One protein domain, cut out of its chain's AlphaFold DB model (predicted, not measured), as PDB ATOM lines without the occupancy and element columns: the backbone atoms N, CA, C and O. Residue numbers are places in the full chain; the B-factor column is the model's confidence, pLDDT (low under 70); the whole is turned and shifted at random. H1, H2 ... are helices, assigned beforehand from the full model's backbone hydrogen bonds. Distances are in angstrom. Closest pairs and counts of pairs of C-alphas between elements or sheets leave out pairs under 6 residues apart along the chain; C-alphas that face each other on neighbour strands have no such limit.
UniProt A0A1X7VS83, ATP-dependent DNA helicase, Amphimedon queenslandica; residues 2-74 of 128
ATOM      1  N   LEU A   2     251.339 289.364 211.509       92.75
ATOM      2  CA  LEU A   2     252.456 289.229 212.460       92.75
ATOM      3  C   LEU A   2     252.084 288.261 213.591       92.75
ATOM      4  O   LEU A   2     250.946 288.280 214.063       92.75
ATOM      5  N   ASN A   3     253.034 287.438 214.036       94.00
ATOM      6  CA  ASN A   3     252.849 286.637 215.250       94.00
ATOM      7  C   ASN A   3     252.910 287.523 216.513       94.00
ATOM      8  O   ASN A   3     253.215 288.711 216.431       94.00
ATOM      9  N   VAL A   4     252.622 286.952 217.686       95.81
ATOM     10  CA  VAL A   4     252.535 287.706 218.953       95.81
ATOM     11  C   VAL A   4     253.838 288.447 219.287       95.81
ATOM     12  O   VAL A   4     253.792 289.625 219.643       95.81
ATOM     13  N   ASP A   5     254.993 287.805 219.114       94.94
ATOM     14  CA  ASP A   5     256.295 288.413 219.421       94.94
ATOM     15  C   ASP A   5     256.663 289.515 218.425       94.94
ATOM     16  O   ASP A   5     257.063 290.615 218.810       94.94
ATOM     17  N   GLN A   6     256.475 289.245 217.133       96.31
ATOM     18  CA  GLN A   6     256.666 290.217 216.061       96.31
ATOM     19  C   GLN A   6     255.757 291.431 216.256       96.31
ATOM     20  O   GLN A   6     256.219 292.557 216.107       96.31
ATOM     21  N   LYS A   7     254.492 291.213 216.634       97.25
ATOM     22  CA  LYS A   7     253.530 292.279 216.919       97.25
ATOM     23  C   LYS A   7     253.982 293.125 218.107       97.25
ATOM     24  O   LYS A   7     254.004 294.341 217.995       97.25
ATOM     25  N   ARG A   8     254.437 292.508 219.202       97.50
ATOM     26  CA  ARG A   8     254.971 293.243 220.361       97.50
ATOM     27  C   ARG A   8     256.156 294.136 219.982       97.50
ATOM     28  O   ARG A   8     256.262 295.262 220.466       97.50
ATOM     29  N   ILE A   9     257.059 293.630 219.142       97.62
ATOM     30  CA  ILE A   9     258.198 294.403 218.633       97.62
ATOM     31  C   ILE A   9     257.709 295.548 217.742       97.62
ATOM     32  O   ILE A   9     258.126 296.688 217.932       97.62
ATOM     33  N   PHE A  10     256.813 295.245 216.805       98.00
ATOM     34  CA  PHE A  10     256.239 296.208 215.876       98.00
ATOM     35  C   PHE A  10     255.520 297.345 216.606       98.00
ATOM     36  O   PHE A  10     255.807 298.507 216.344       98.00
ATOM     37  N   ASP A  11     254.669 297.032 217.583       98.12
ATOM     38  CA  ASP A  11     253.921 298.016 218.368       98.12
ATOM     39  C   ASP A  11     254.862 298.928 219.171       98.12
ATOM     40  O   ASP A  11     254.644 300.138 219.256       98.12
ATOM     41  N   LYS A  12     255.963 298.377 219.707       97.88
ATOM     42  CA  LYS A  12     256.994 299.167 220.395       97.88
ATOM     43  C   LYS A  12     257.695 300.142 219.446       97.88
ATOM     44  O   LYS A  12     257.921 301.290 219.821       97.88
ATOM     45  N   ILE A  13     258.042 299.691 218.240       97.94
ATOM     46  CA  ILE A  13     258.648 300.545 217.210       97.94
ATOM     47  C   ILE A  13     257.645 301.621 216.782       97.94
ATOM     48  O   ILE A  13     257.982 302.799 216.802       97.94
ATOM     49  N   LYS A  14     256.396 301.240 216.497       97.94
ATOM     50  CA  LYS A  14     255.313 302.151 216.110       97.94
ATOM     51  C   LYS A  14     255.093 303.261 217.122       97.94
ATOM     52  O   LYS A  14     255.094 304.426 216.742       97.94
ATOM     53  N   SER A  15     254.952 302.918 218.400       96.94
ATOM     54  CA  SER A  15     254.766 303.916 219.456       96.94
ATOM     55  C   SER A  15     255.928 304.912 219.519       96.94
ATOM     56  O   SER A  15     255.694 306.106 219.689       96.94
ATOM     57  N   HIS A  16     257.166 304.445 219.333       95.69
ATOM     58  CA  HIS A  16     258.330 305.325 219.321       95.69
ATOM     59  C   HIS A  16     258.358 306.246 218.093       95.69
ATOM     60  O   HIS A  16     258.573 307.445 218.242       95.69
ATOM     61  N   LEU A  17     258.109 305.704 216.896       95.00
ATOM     62  CA  LEU A  17     258.122 306.474 215.650       95.00
ATOM     63  C   LEU A  17     257.023 307.543 215.616       95.00
ATOM     64  O   LEU A  17     257.281 308.656 215.176       95.00
ATOM     65  N   ILE A  18     255.827 307.241 216.132       94.31
ATOM     66  CA  ILE A  18     254.742 308.227 216.251       94.31
ATOM     67  C   ILE A  18     255.154 309.369 217.184       94.31
ATOM     68  O   ILE A  18     255.037 310.528 216.808       94.31
ATOM     69  N   SER A  19     255.710 309.056 218.358       90.69
ATOM     70  CA  SER A  19     256.185 310.088 219.292       90.69
ATOM     71  C   SER A  19     257.274 310.971 218.676       90.69
ATOM     72  O   SER A  19     257.315 312.176 218.935       90.69
ATOM     73  N   GLN A  20     258.146 310.390 217.847       89.50
ATOM     74  CA  GLN A  20     259.143 311.148 217.101       89.50
ATOM     75  C   GLN A  20     258.485 312.073 216.070       89.50
ATOM     76  O   GLN A  20     258.790 313.265 216.045       89.50
ATOM     77  N   LYS A  21     257.552 311.549 215.271       89.88
ATOM     78  CA  LYS A  21     256.830 312.313 214.251       89.88
ATOM     79  C   LYS A  21     256.031 313.479 214.843       89.88
ATOM     80  O   LYS A  21     256.118 314.594 214.342       89.88
ATOM     81  N   GLU A  22     255.323 313.257 215.948       88.50
ATOM     82  CA  GLU A  22     254.592 314.312 216.663       88.50
ATOM     83  C   GLU A  22     255.527 315.439 217.120       88.50
ATOM     84  O   GLU A  22     255.199 316.618 217.001       88.50
ATOM     85  N   CYS A  23     256.719 315.096 217.611       83.25
ATOM     86  CA  CYS A  23     257.713 316.090 218.000       83.25
ATOM     87  C   CYS A  23     258.241 316.874 216.790       83.25
ATOM     88  O   CYS A  23     258.433 318.085 216.888       83.25
ATOM     89  N   GLU A  24     258.437 316.205 215.649       83.25
ATOM     90  CA  GLU A  24     258.866 316.833 214.396       83.25
ATOM     91  C   GLU A  24     257.833 317.817 213.828       83.25
ATOM     92  O   GLU A  24     258.245 318.856 213.308       83.25
ATOM     93  N   ASP A  25     256.535 317.500 213.920       81.44
ATOM     94  CA  ASP A  25     255.437 318.293 213.344       81.44
ATOM     95  C   ASP A  25     255.083 319.540 214.175       81.44
ATOM     96  O   ASP A  25     254.608 320.536 213.633       81.44
ATOM     97  N   LEU A  26     255.349 319.534 215.486       73.19
ATOM     98  CA  LEU A  26     255.048 320.648 216.401       73.19
ATOM     99  C   LEU A  26     255.992 321.860 216.270       73.19
ATOM    100  O   LEU A  26     255.980 322.749 217.127       73.19
ATOM    101  N   LEU A  27     256.869 321.894 215.266       64.38
ATOM    102  CA  LEU A  27     258.012 322.803 215.239       64.38
ATOM    103  C   LEU A  27     258.120 323.536 213.899       64.38
ATOM    104  O   LEU A  27     258.515 322.976 212.884       64.38
ATOM    105  N   GLU A  28     257.812 324.835 213.938       63.44
ATOM    106  CA  GLU A  28     257.759 325.732 212.773       63.44
ATOM    107  C   GLU A  28     259.141 326.101 212.197       63.44
ATOM    108  O   GLU A  28     259.222 326.601 211.076       63.44
ATOM    109  N   ASN A  29     260.241 325.873 212.935       72.19
ATOM    110  CA  ASN A  29     261.599 326.142 212.447       72.19
ATOM    111  C   ASN A  29     262.603 325.028 212.800       72.19
ATOM    112  O   ASN A  29     262.537 324.419 213.870       72.19
ATOM    113  N   GLU A  30     263.576 324.826 211.908       69.56
ATOM    114  CA  GLU A  30     264.604 323.774 211.958       69.56
ATOM    115  C   GLU A  30     265.473 323.769 213.229       69.56
ATOM    116  O   GLU A  30     265.809 322.708 213.746       69.56
ATOM    117  N   SER A  31     265.817 324.931 213.789       73.19
ATOM    118  CA  SER A  31     266.618 325.008 215.024       73.19
ATOM    119  C   SER A  31     265.844 324.466 216.227       73.19
ATOM    120  O   SER A  31     266.396 323.741 217.055       73.19
ATOM    121  N   SER A  32     264.546 324.766 216.303       69.88
ATOM    122  CA  SER A  32     263.654 324.233 217.336       69.88
ATOM    123  C   SER A  32     263.453 322.723 217.174       69.88
ATOM    124  O   SER A  32     263.400 322.011 218.180       69.88
ATOM    125  N   ARG A  33     263.389 322.239 215.917       68.62
ATOM    126  CA  ARG A  33     263.336 320.809 215.553       68.62
ATOM    127  C   ARG A  33     264.535 320.054 216.092       68.62
ATOM    128  O   ARG A  33     264.349 319.114 216.860       68.62
ATOM    129  N   LEU A  34     265.743 320.507 215.764       67.75
ATOM    130  CA  LEU A  34     266.982 319.860 216.197       67.75
ATOM    131  C   LEU A  34     267.094 319.795 217.728       67.75
ATOM    132  O   LEU A  34     267.308 318.719 218.278       67.75
ATOM    133  N   LEU A  35     266.825 320.904 218.429       68.06
ATOM    134  CA  LEU A  35     266.910 320.958 219.897       68.06
ATOM    135  C   LEU A  35     265.910 320.035 220.613       68.06
ATOM    136  O   LEU A  35     266.199 319.542 221.703       68.06
ATOM    137  N   ARG A  36     264.712 319.818 220.052       66.75
ATOM    138  CA  ARG A  36     263.729 318.896 220.647       66.75
ATOM    139  C   ARG A  36     263.950 317.443 220.242       66.75
ATOM    140  O   ARG A  36     263.728 316.570 221.080       66.75
ATOM    141  N   LEU A  37     264.418 317.184 219.023       69.19
ATOM    142  CA  LEU A  37     264.825 315.848 218.585       69.19
ATOM    143  C   LEU A  37     266.002 315.315 219.409       69.19
ATOM    144  O   LEU A  37     265.992 314.136 219.749       69.19
ATOM    145  N   ASP A  38     266.935 316.173 219.833       70.06
ATOM    146  CA  ASP A  38     268.031 315.785 220.737       70.06
ATOM    147  C   ASP A  38     267.535 315.215 222.080       70.06
ATOM    148  O   ASP A  38     268.208 314.388 222.701       70.06
ATOM    149  N   ASN A  39     266.331 315.600 222.519       76.38
ATOM    150  CA  ASN A  39     265.714 315.047 223.727       76.38
ATOM    151  C   ASN A  39     265.041 313.686 223.487       76.38
ATOM    152  O   ASN A  39     264.783 312.948 224.444       76.38
ATOM    153  N   ILE A  40     264.762 313.319 222.232       83.69
ATOM    154  CA  ILE A  40     264.229 312.001 221.892       83.69
ATOM    155  C   ILE A  40     265.398 311.033 221.772       83.69
ATOM    156  O   ILE A  40     266.153 311.008 220.803       83.69
ATOM    157  N   LYS A  41     265.533 310.167 222.775       89.56
ATOM    158  CA  LYS A  41     266.546 309.113 222.757       89.56
ATOM    159  C   LYS A  41     266.316 308.177 221.557       89.56
ATOM    160  O   LYS A  41     265.262 307.542 221.515       89.56
ATOM    161  N   PRO A  42     267.309 307.972 220.670       91.38
ATOM    162  CA  PRO A  42     267.143 307.094 219.515       91.38
ATOM    163  C   PRO A  42     266.796 305.656 219.918       91.38
ATOM    164  O   PRO A  42     267.433 305.080 220.814       91.38
ATOM    165  N   LEU A  43     265.834 305.046 219.221       94.25
ATOM    166  CA  LEU A  43     265.490 303.640 219.411       94.25
ATOM    167  C   LEU A  43     266.605 302.731 218.890       94.25
ATOM    168  O   LEU A  43     266.832 302.601 217.691       94.25
ATOM    169  N   ARG A  44     267.285 302.048 219.813       95.69
ATOM    170  CA  ARG A  44     268.281 301.015 219.505       95.69
ATOM    171  C   ARG A  44     267.789 299.674 220.025       95.69
ATOM    172  O   ARG A  44     267.651 299.489 221.233       95.69
ATOM    173  N   MET A  45     267.505 298.749 219.114       96.06
ATOM    174  CA  MET A  45     266.982 297.422 219.433       96.06
ATOM    175  C   MET A  45     267.800 296.338 218.735       96.06
ATOM    176  O   MET A  45     268.171 296.483 217.575       96.06
ATOM    177  N   PHE A  46     268.035 295.233 219.441       96.31
ATOM    178  CA  PHE A  46     268.553 293.996 218.868       96.31
ATOM    179  C   PHE A  46     267.437 292.953 218.879       96.31
ATOM    180  O   PHE A  46     266.908 292.619 219.938       96.31
ATOM    181  N   ILE A  47     267.057 292.474 217.696       95.19
ATOM    182  CA  ILE A  47     265.984 291.493 217.521       95.19
ATOM    183  C   ILE A  47     266.609 290.209 216.983       95.19
ATOM    184  O   ILE A  47     266.948 290.109 215.803       95.19
ATOM    185  N   SER A  48     266.766 289.219 217.855       95.25
ATOM    186  CA  SER A  48     267.252 287.891 217.489       95.25
ATOM    187  C   SER A  48     266.110 286.921 217.203       95.25
ATOM    188  O   SER A  48     264.994 287.075 217.691       95.25
ATOM    189  N   GLY A  49     266.410 285.859 216.462       93.44
ATOM    190  CA  GLY A  49     265.514 284.722 216.287       93.44
ATOM    191  C   GLY A  49     266.150 283.677 215.383       93.44
ATOM    192  O   GLY A  49     266.994 284.019 214.551       93.44
ATOM    193  N   VAL A  50     265.730 282.421 215.509       93.25
ATOM    194  CA  VAL A  50     266.248 281.317 214.687       93.25
ATOM    195  C   VAL A  50     265.912 281.494 213.197       93.25
ATOM    196  O   VAL A  50     265.110 282.352 212.815       93.25
ATOM    197  N   GLY A  51     266.568 280.732 212.319       91.56
ATOM    198  CA  GLY A  51     266.224 280.706 210.893       91.56
ATOM    199  C   GLY A  51     264.739 280.380 210.687       91.56
ATOM    200  O   GLY A  51     264.173 279.588 211.429       91.56
ATOM    201  N   GLY A  52     264.089 281.030 209.720       90.81
ATOM    202  CA  GLY A  52     262.676 280.770 209.402       90.81
ATOM    203  C   GLY A  52     261.634 281.502 210.262       90.81
ATOM    204  O   GLY A  52     260.454 281.431 209.947       90.81
ATOM    205  N   THR A  53     262.016 282.290 211.275       92.31
ATOM    206  CA  THR A  53     261.050 283.023 212.135       92.31
ATOM    207  C   THR A  53     260.387 284.249 211.489       92.31
ATOM    208  O   THR A  53     259.753 285.046 212.178       92.31
ATOM    209  N   GLY A  54     260.562 284.465 210.183       93.88
ATOM    210  CA  GLY A  54     259.950 285.595 209.476       93.88
ATOM    211  C   GLY A  54     260.543 286.970 209.810       93.88
ATOM    212  O   GLY A  54     259.842 287.970 209.718       93.88
ATOM    213  N   LYS A  55     261.827 287.060 210.186       94.62
ATOM    214  CA  LYS A  55     262.484 288.359 210.455       94.62
ATOM    215  C   LYS A  55     262.430 289.313 209.256       94.62
ATOM    216  O   LYS A  55     262.143 290.485 209.450       94.62
ATOM    217  N   SER A  56     262.636 288.815 208.035       94.94
ATOM    218  CA  SER A  56     262.517 289.636 206.819       94.94
ATOM    219  C   SER A  56     261.107 290.202 206.640       94.94
ATOM    220  O   SER A  56     260.960 291.350 206.247       94.94
ATOM    221  N   PHE A  57     260.073 289.439 207.011       95.62
ATOM    222  CA  PHE A  57     258.690 289.920 206.992       95.62
ATOM    223  C   PHE A  57     258.457 291.037 208.022       95.62
ATOM    224  O   PHE A  57     257.760 292.003 207.737       95.62
ATOM    225  N   LEU A  58     259.068 290.934 209.208       96.81
ATOM    226  CA  LEU A  58     259.021 292.008 210.202       96.81
ATOM    227  C   LEU A  58     259.756 293.272 209.721       96.81
ATOM    228  O   LEU A  58     259.260 294.368 209.955       96.81
ATOM    229  N   ILE A  59     260.899 293.130 209.037       96.94
ATOM    230  CA  ILE A  59     261.624 294.260 208.425       96.94
ATOM    231  C   ILE A  59     260.735 294.972 207.401       96.94
ATOM    232  O   ILE A  59     260.600 296.190 207.471       96.94
ATOM    233  N   GLU A  60     260.080 294.218 206.513       95.94
ATOM    234  CA  GLU A  60     259.163 294.780 205.515       95.94
ATOM    235  C   GLU A  60     257.992 295.517 206.172       95.94
ATOM    236  O   GLU A  60     257.684 296.649 205.813       95.94
ATOM    237  N   ALA A  61     257.385 294.931 207.209       97.19
ATOM    238  CA  ALA A  61     256.313 295.595 207.943       97.19
ATOM    239  C   ALA A  61     256.775 296.931 208.550       97.19
ATOM    240  O   ALA A  61     256.049 297.921 208.485       97.19
ATOM    241  N   ILE A  62     257.985 296.977 209.124       97.25
ATOM    242  CA  ILE A  62     258.564 298.213 209.671       97.25
ATOM    243  C   ILE A  62     258.824 299.238 208.557       97.25
ATOM    244  O   ILE A  62     258.579 300.420 208.782       97.25
ATOM    245  N   LYS A  63     259.264 298.818 207.359       95.88
ATOM    246  CA  LYS A  63     259.397 299.709 206.191       95.88
ATOM    247  C   LYS A  63     258.055 300.363 205.859       95.88
ATOM    248  O   LYS A  63     257.972 301.587 205.859       95.88
ATOM    249  N   CYS A  64     257.003 299.559 205.685       95.25
ATOM    250  CA  CYS A  64     255.662 300.069 205.392       95.25
ATOM    251  C   CYS A  64     255.161 301.040 206.468       95.25
ATOM    252  O   CYS A  64     254.524 302.035 206.145       95.25
ATOM    253  N   LEU A  65     255.465 300.770 207.740       97.19
ATOM    254  CA  LEU A  65     255.110 301.654 208.847       97.19
ATOM    255  C   LEU A  65     255.813 303.017 208.761       97.19
ATOM    256  O   LEU A  65     255.194 304.035 209.050       97.19
ATOM    257  N   VAL A  66     257.095 303.053 208.386       96.12
ATOM    258  CA  VAL A  66     257.814 304.324 208.194       96.12
ATOM    259  C   VAL A  66     257.199 305.112 207.034       96.12
ATOM    260  O   VAL A  66     256.948 306.308 207.179       96.12
ATOM    261  N   ASP A  67     256.881 304.444 205.924       94.25
ATOM    262  CA  ASP A  67     256.234 305.083 204.771       94.25
ATOM    263  C   ASP A  67     254.827 305.610 205.118       94.25
ATOM    264  O   ASP A  67     254.437 306.688 204.667       94.25
ATOM    265  N   GLU A  68     254.082 304.886 205.961       95.19
ATOM    266  CA  GLU A  68     252.774 305.302 206.483       95.19
ATOM    267  C   GLU A  68     252.875 306.540 207.384       95.19
ATOM    268  O   GLU A  68     252.006 307.398 207.324       95.19
ATOM    269  N   ILE A  69     253.914 306.654 208.216       95.50
ATOM    270  CA  ILE A  69     254.038 307.767 209.173       95.50
ATOM    271  C   ILE A  69     254.542 309.052 208.500       95.50
ATOM    272  O   ILE A  69     254.077 310.144 208.830       95.50
ATOM    273  N   TRP A  70     255.508 308.951 207.581       93.69
ATOM    274  CA  TRP A  70     256.141 310.133 206.982       93.69
ATOM    275  C   TRP A  70     255.620 310.504 205.597       93.69
ATOM    276  O   TRP A  70     255.837 311.640 205.181       93.69
ATOM    277  N   HIS A  71     254.926 309.601 204.897       91.25
ATOM    278  CA  HIS A  71     254.411 309.830 203.543       91.25
ATOM    279  C   HIS A  71     255.450 310.467 202.595       91.25
ATOM    280  O   HIS A  71     255.211 311.562 202.070       91.25
ATOM    281  N   PRO A  72     256.613 309.819 202.382       89.00
ATOM    282  CA  PRO A  72     257.676 310.395 201.569       89.00
ATOM    283  C   PRO A  72     257.213 310.771 200.170       89.00
ATOM    284  O   PRO A  72     256.438 310.056 199.525       89.00
ATOM    285  N   LYS A  73     257.758 311.874 199.654       88.25
ATOM    286  CA  LYS A  73     257.591 312.212 198.239       88.25
ATOM    287  C   LYS A  73     258.370 311.222 197.374       88.25
ATOM    288  O   LYS A  73     259.334 310.597 197.809       88.25
ATOM    289  N   SER A  74     257.981 311.108 196.105       83.31
ATOM    290  CA  SER A  74     258.690 310.247 195.153       83.31
ATOM    291  C   SER A  74     260.188 310.589 195.111       83.31
ATOM    292  O   SER A  74     260.563 311.731 194.837       83.31
TER     293      SER A  74
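What this domain is: This is residues 2 to 74 of the 128 residues of the protein "ATP-dependent DNA helicase" of Amphimedon queenslandica (UniProt A0A1X7VS83). Two long helices, H1 and H3, lie side by side, with short H2 folded back at the far end of H1. Residues 38 to 54, with no named element, run back along H1 to reach H3. The printed part has 73 residues, with three named helices, H1, H2, H3, and no named strand: all helix. It is loose, with a radius of gyration of the C-alphas of 14.7 A, and spans 45 by 28 by 16 A.

How they stand to each other: H1, residues 4 to 25, touches H2, residues 30 to 37, with residues 20 to 24 alone; the closest C-alphas, of Glu 24 and Arg 33, are 6.1 A apart. This helical hairpin runs opposite ways at a shallow tilt of 34.9 degrees, only just short of steep. H1 touches H3, residues 55 to 70, the same way at a shallow tilt of 24 degrees; the closest C-alphas, of Gln 6 and Leu 58, are 6.6 A apart. H2 and H3 are apart. In H1, H2 and H3 every O i to N i+4 pair is within hydrogen-bond range.

Where its parts are: From first to last C-alpha, H1 measures 31.2 A, beginning at (252.535, 287.706, 218.953). H2 measures 10.3 A. H3 measures 22.9 A, ending at (256.141, 310.133, 206.982).

The domain as a whole: The farthest C-alphas, of Glu 28 and Gly 51, are 45.9 A apart. The printed part has no cut; the link from H2 to H3 is long. pLDDT is under 70 at residues 27 to 28, 30 and 32 to 37.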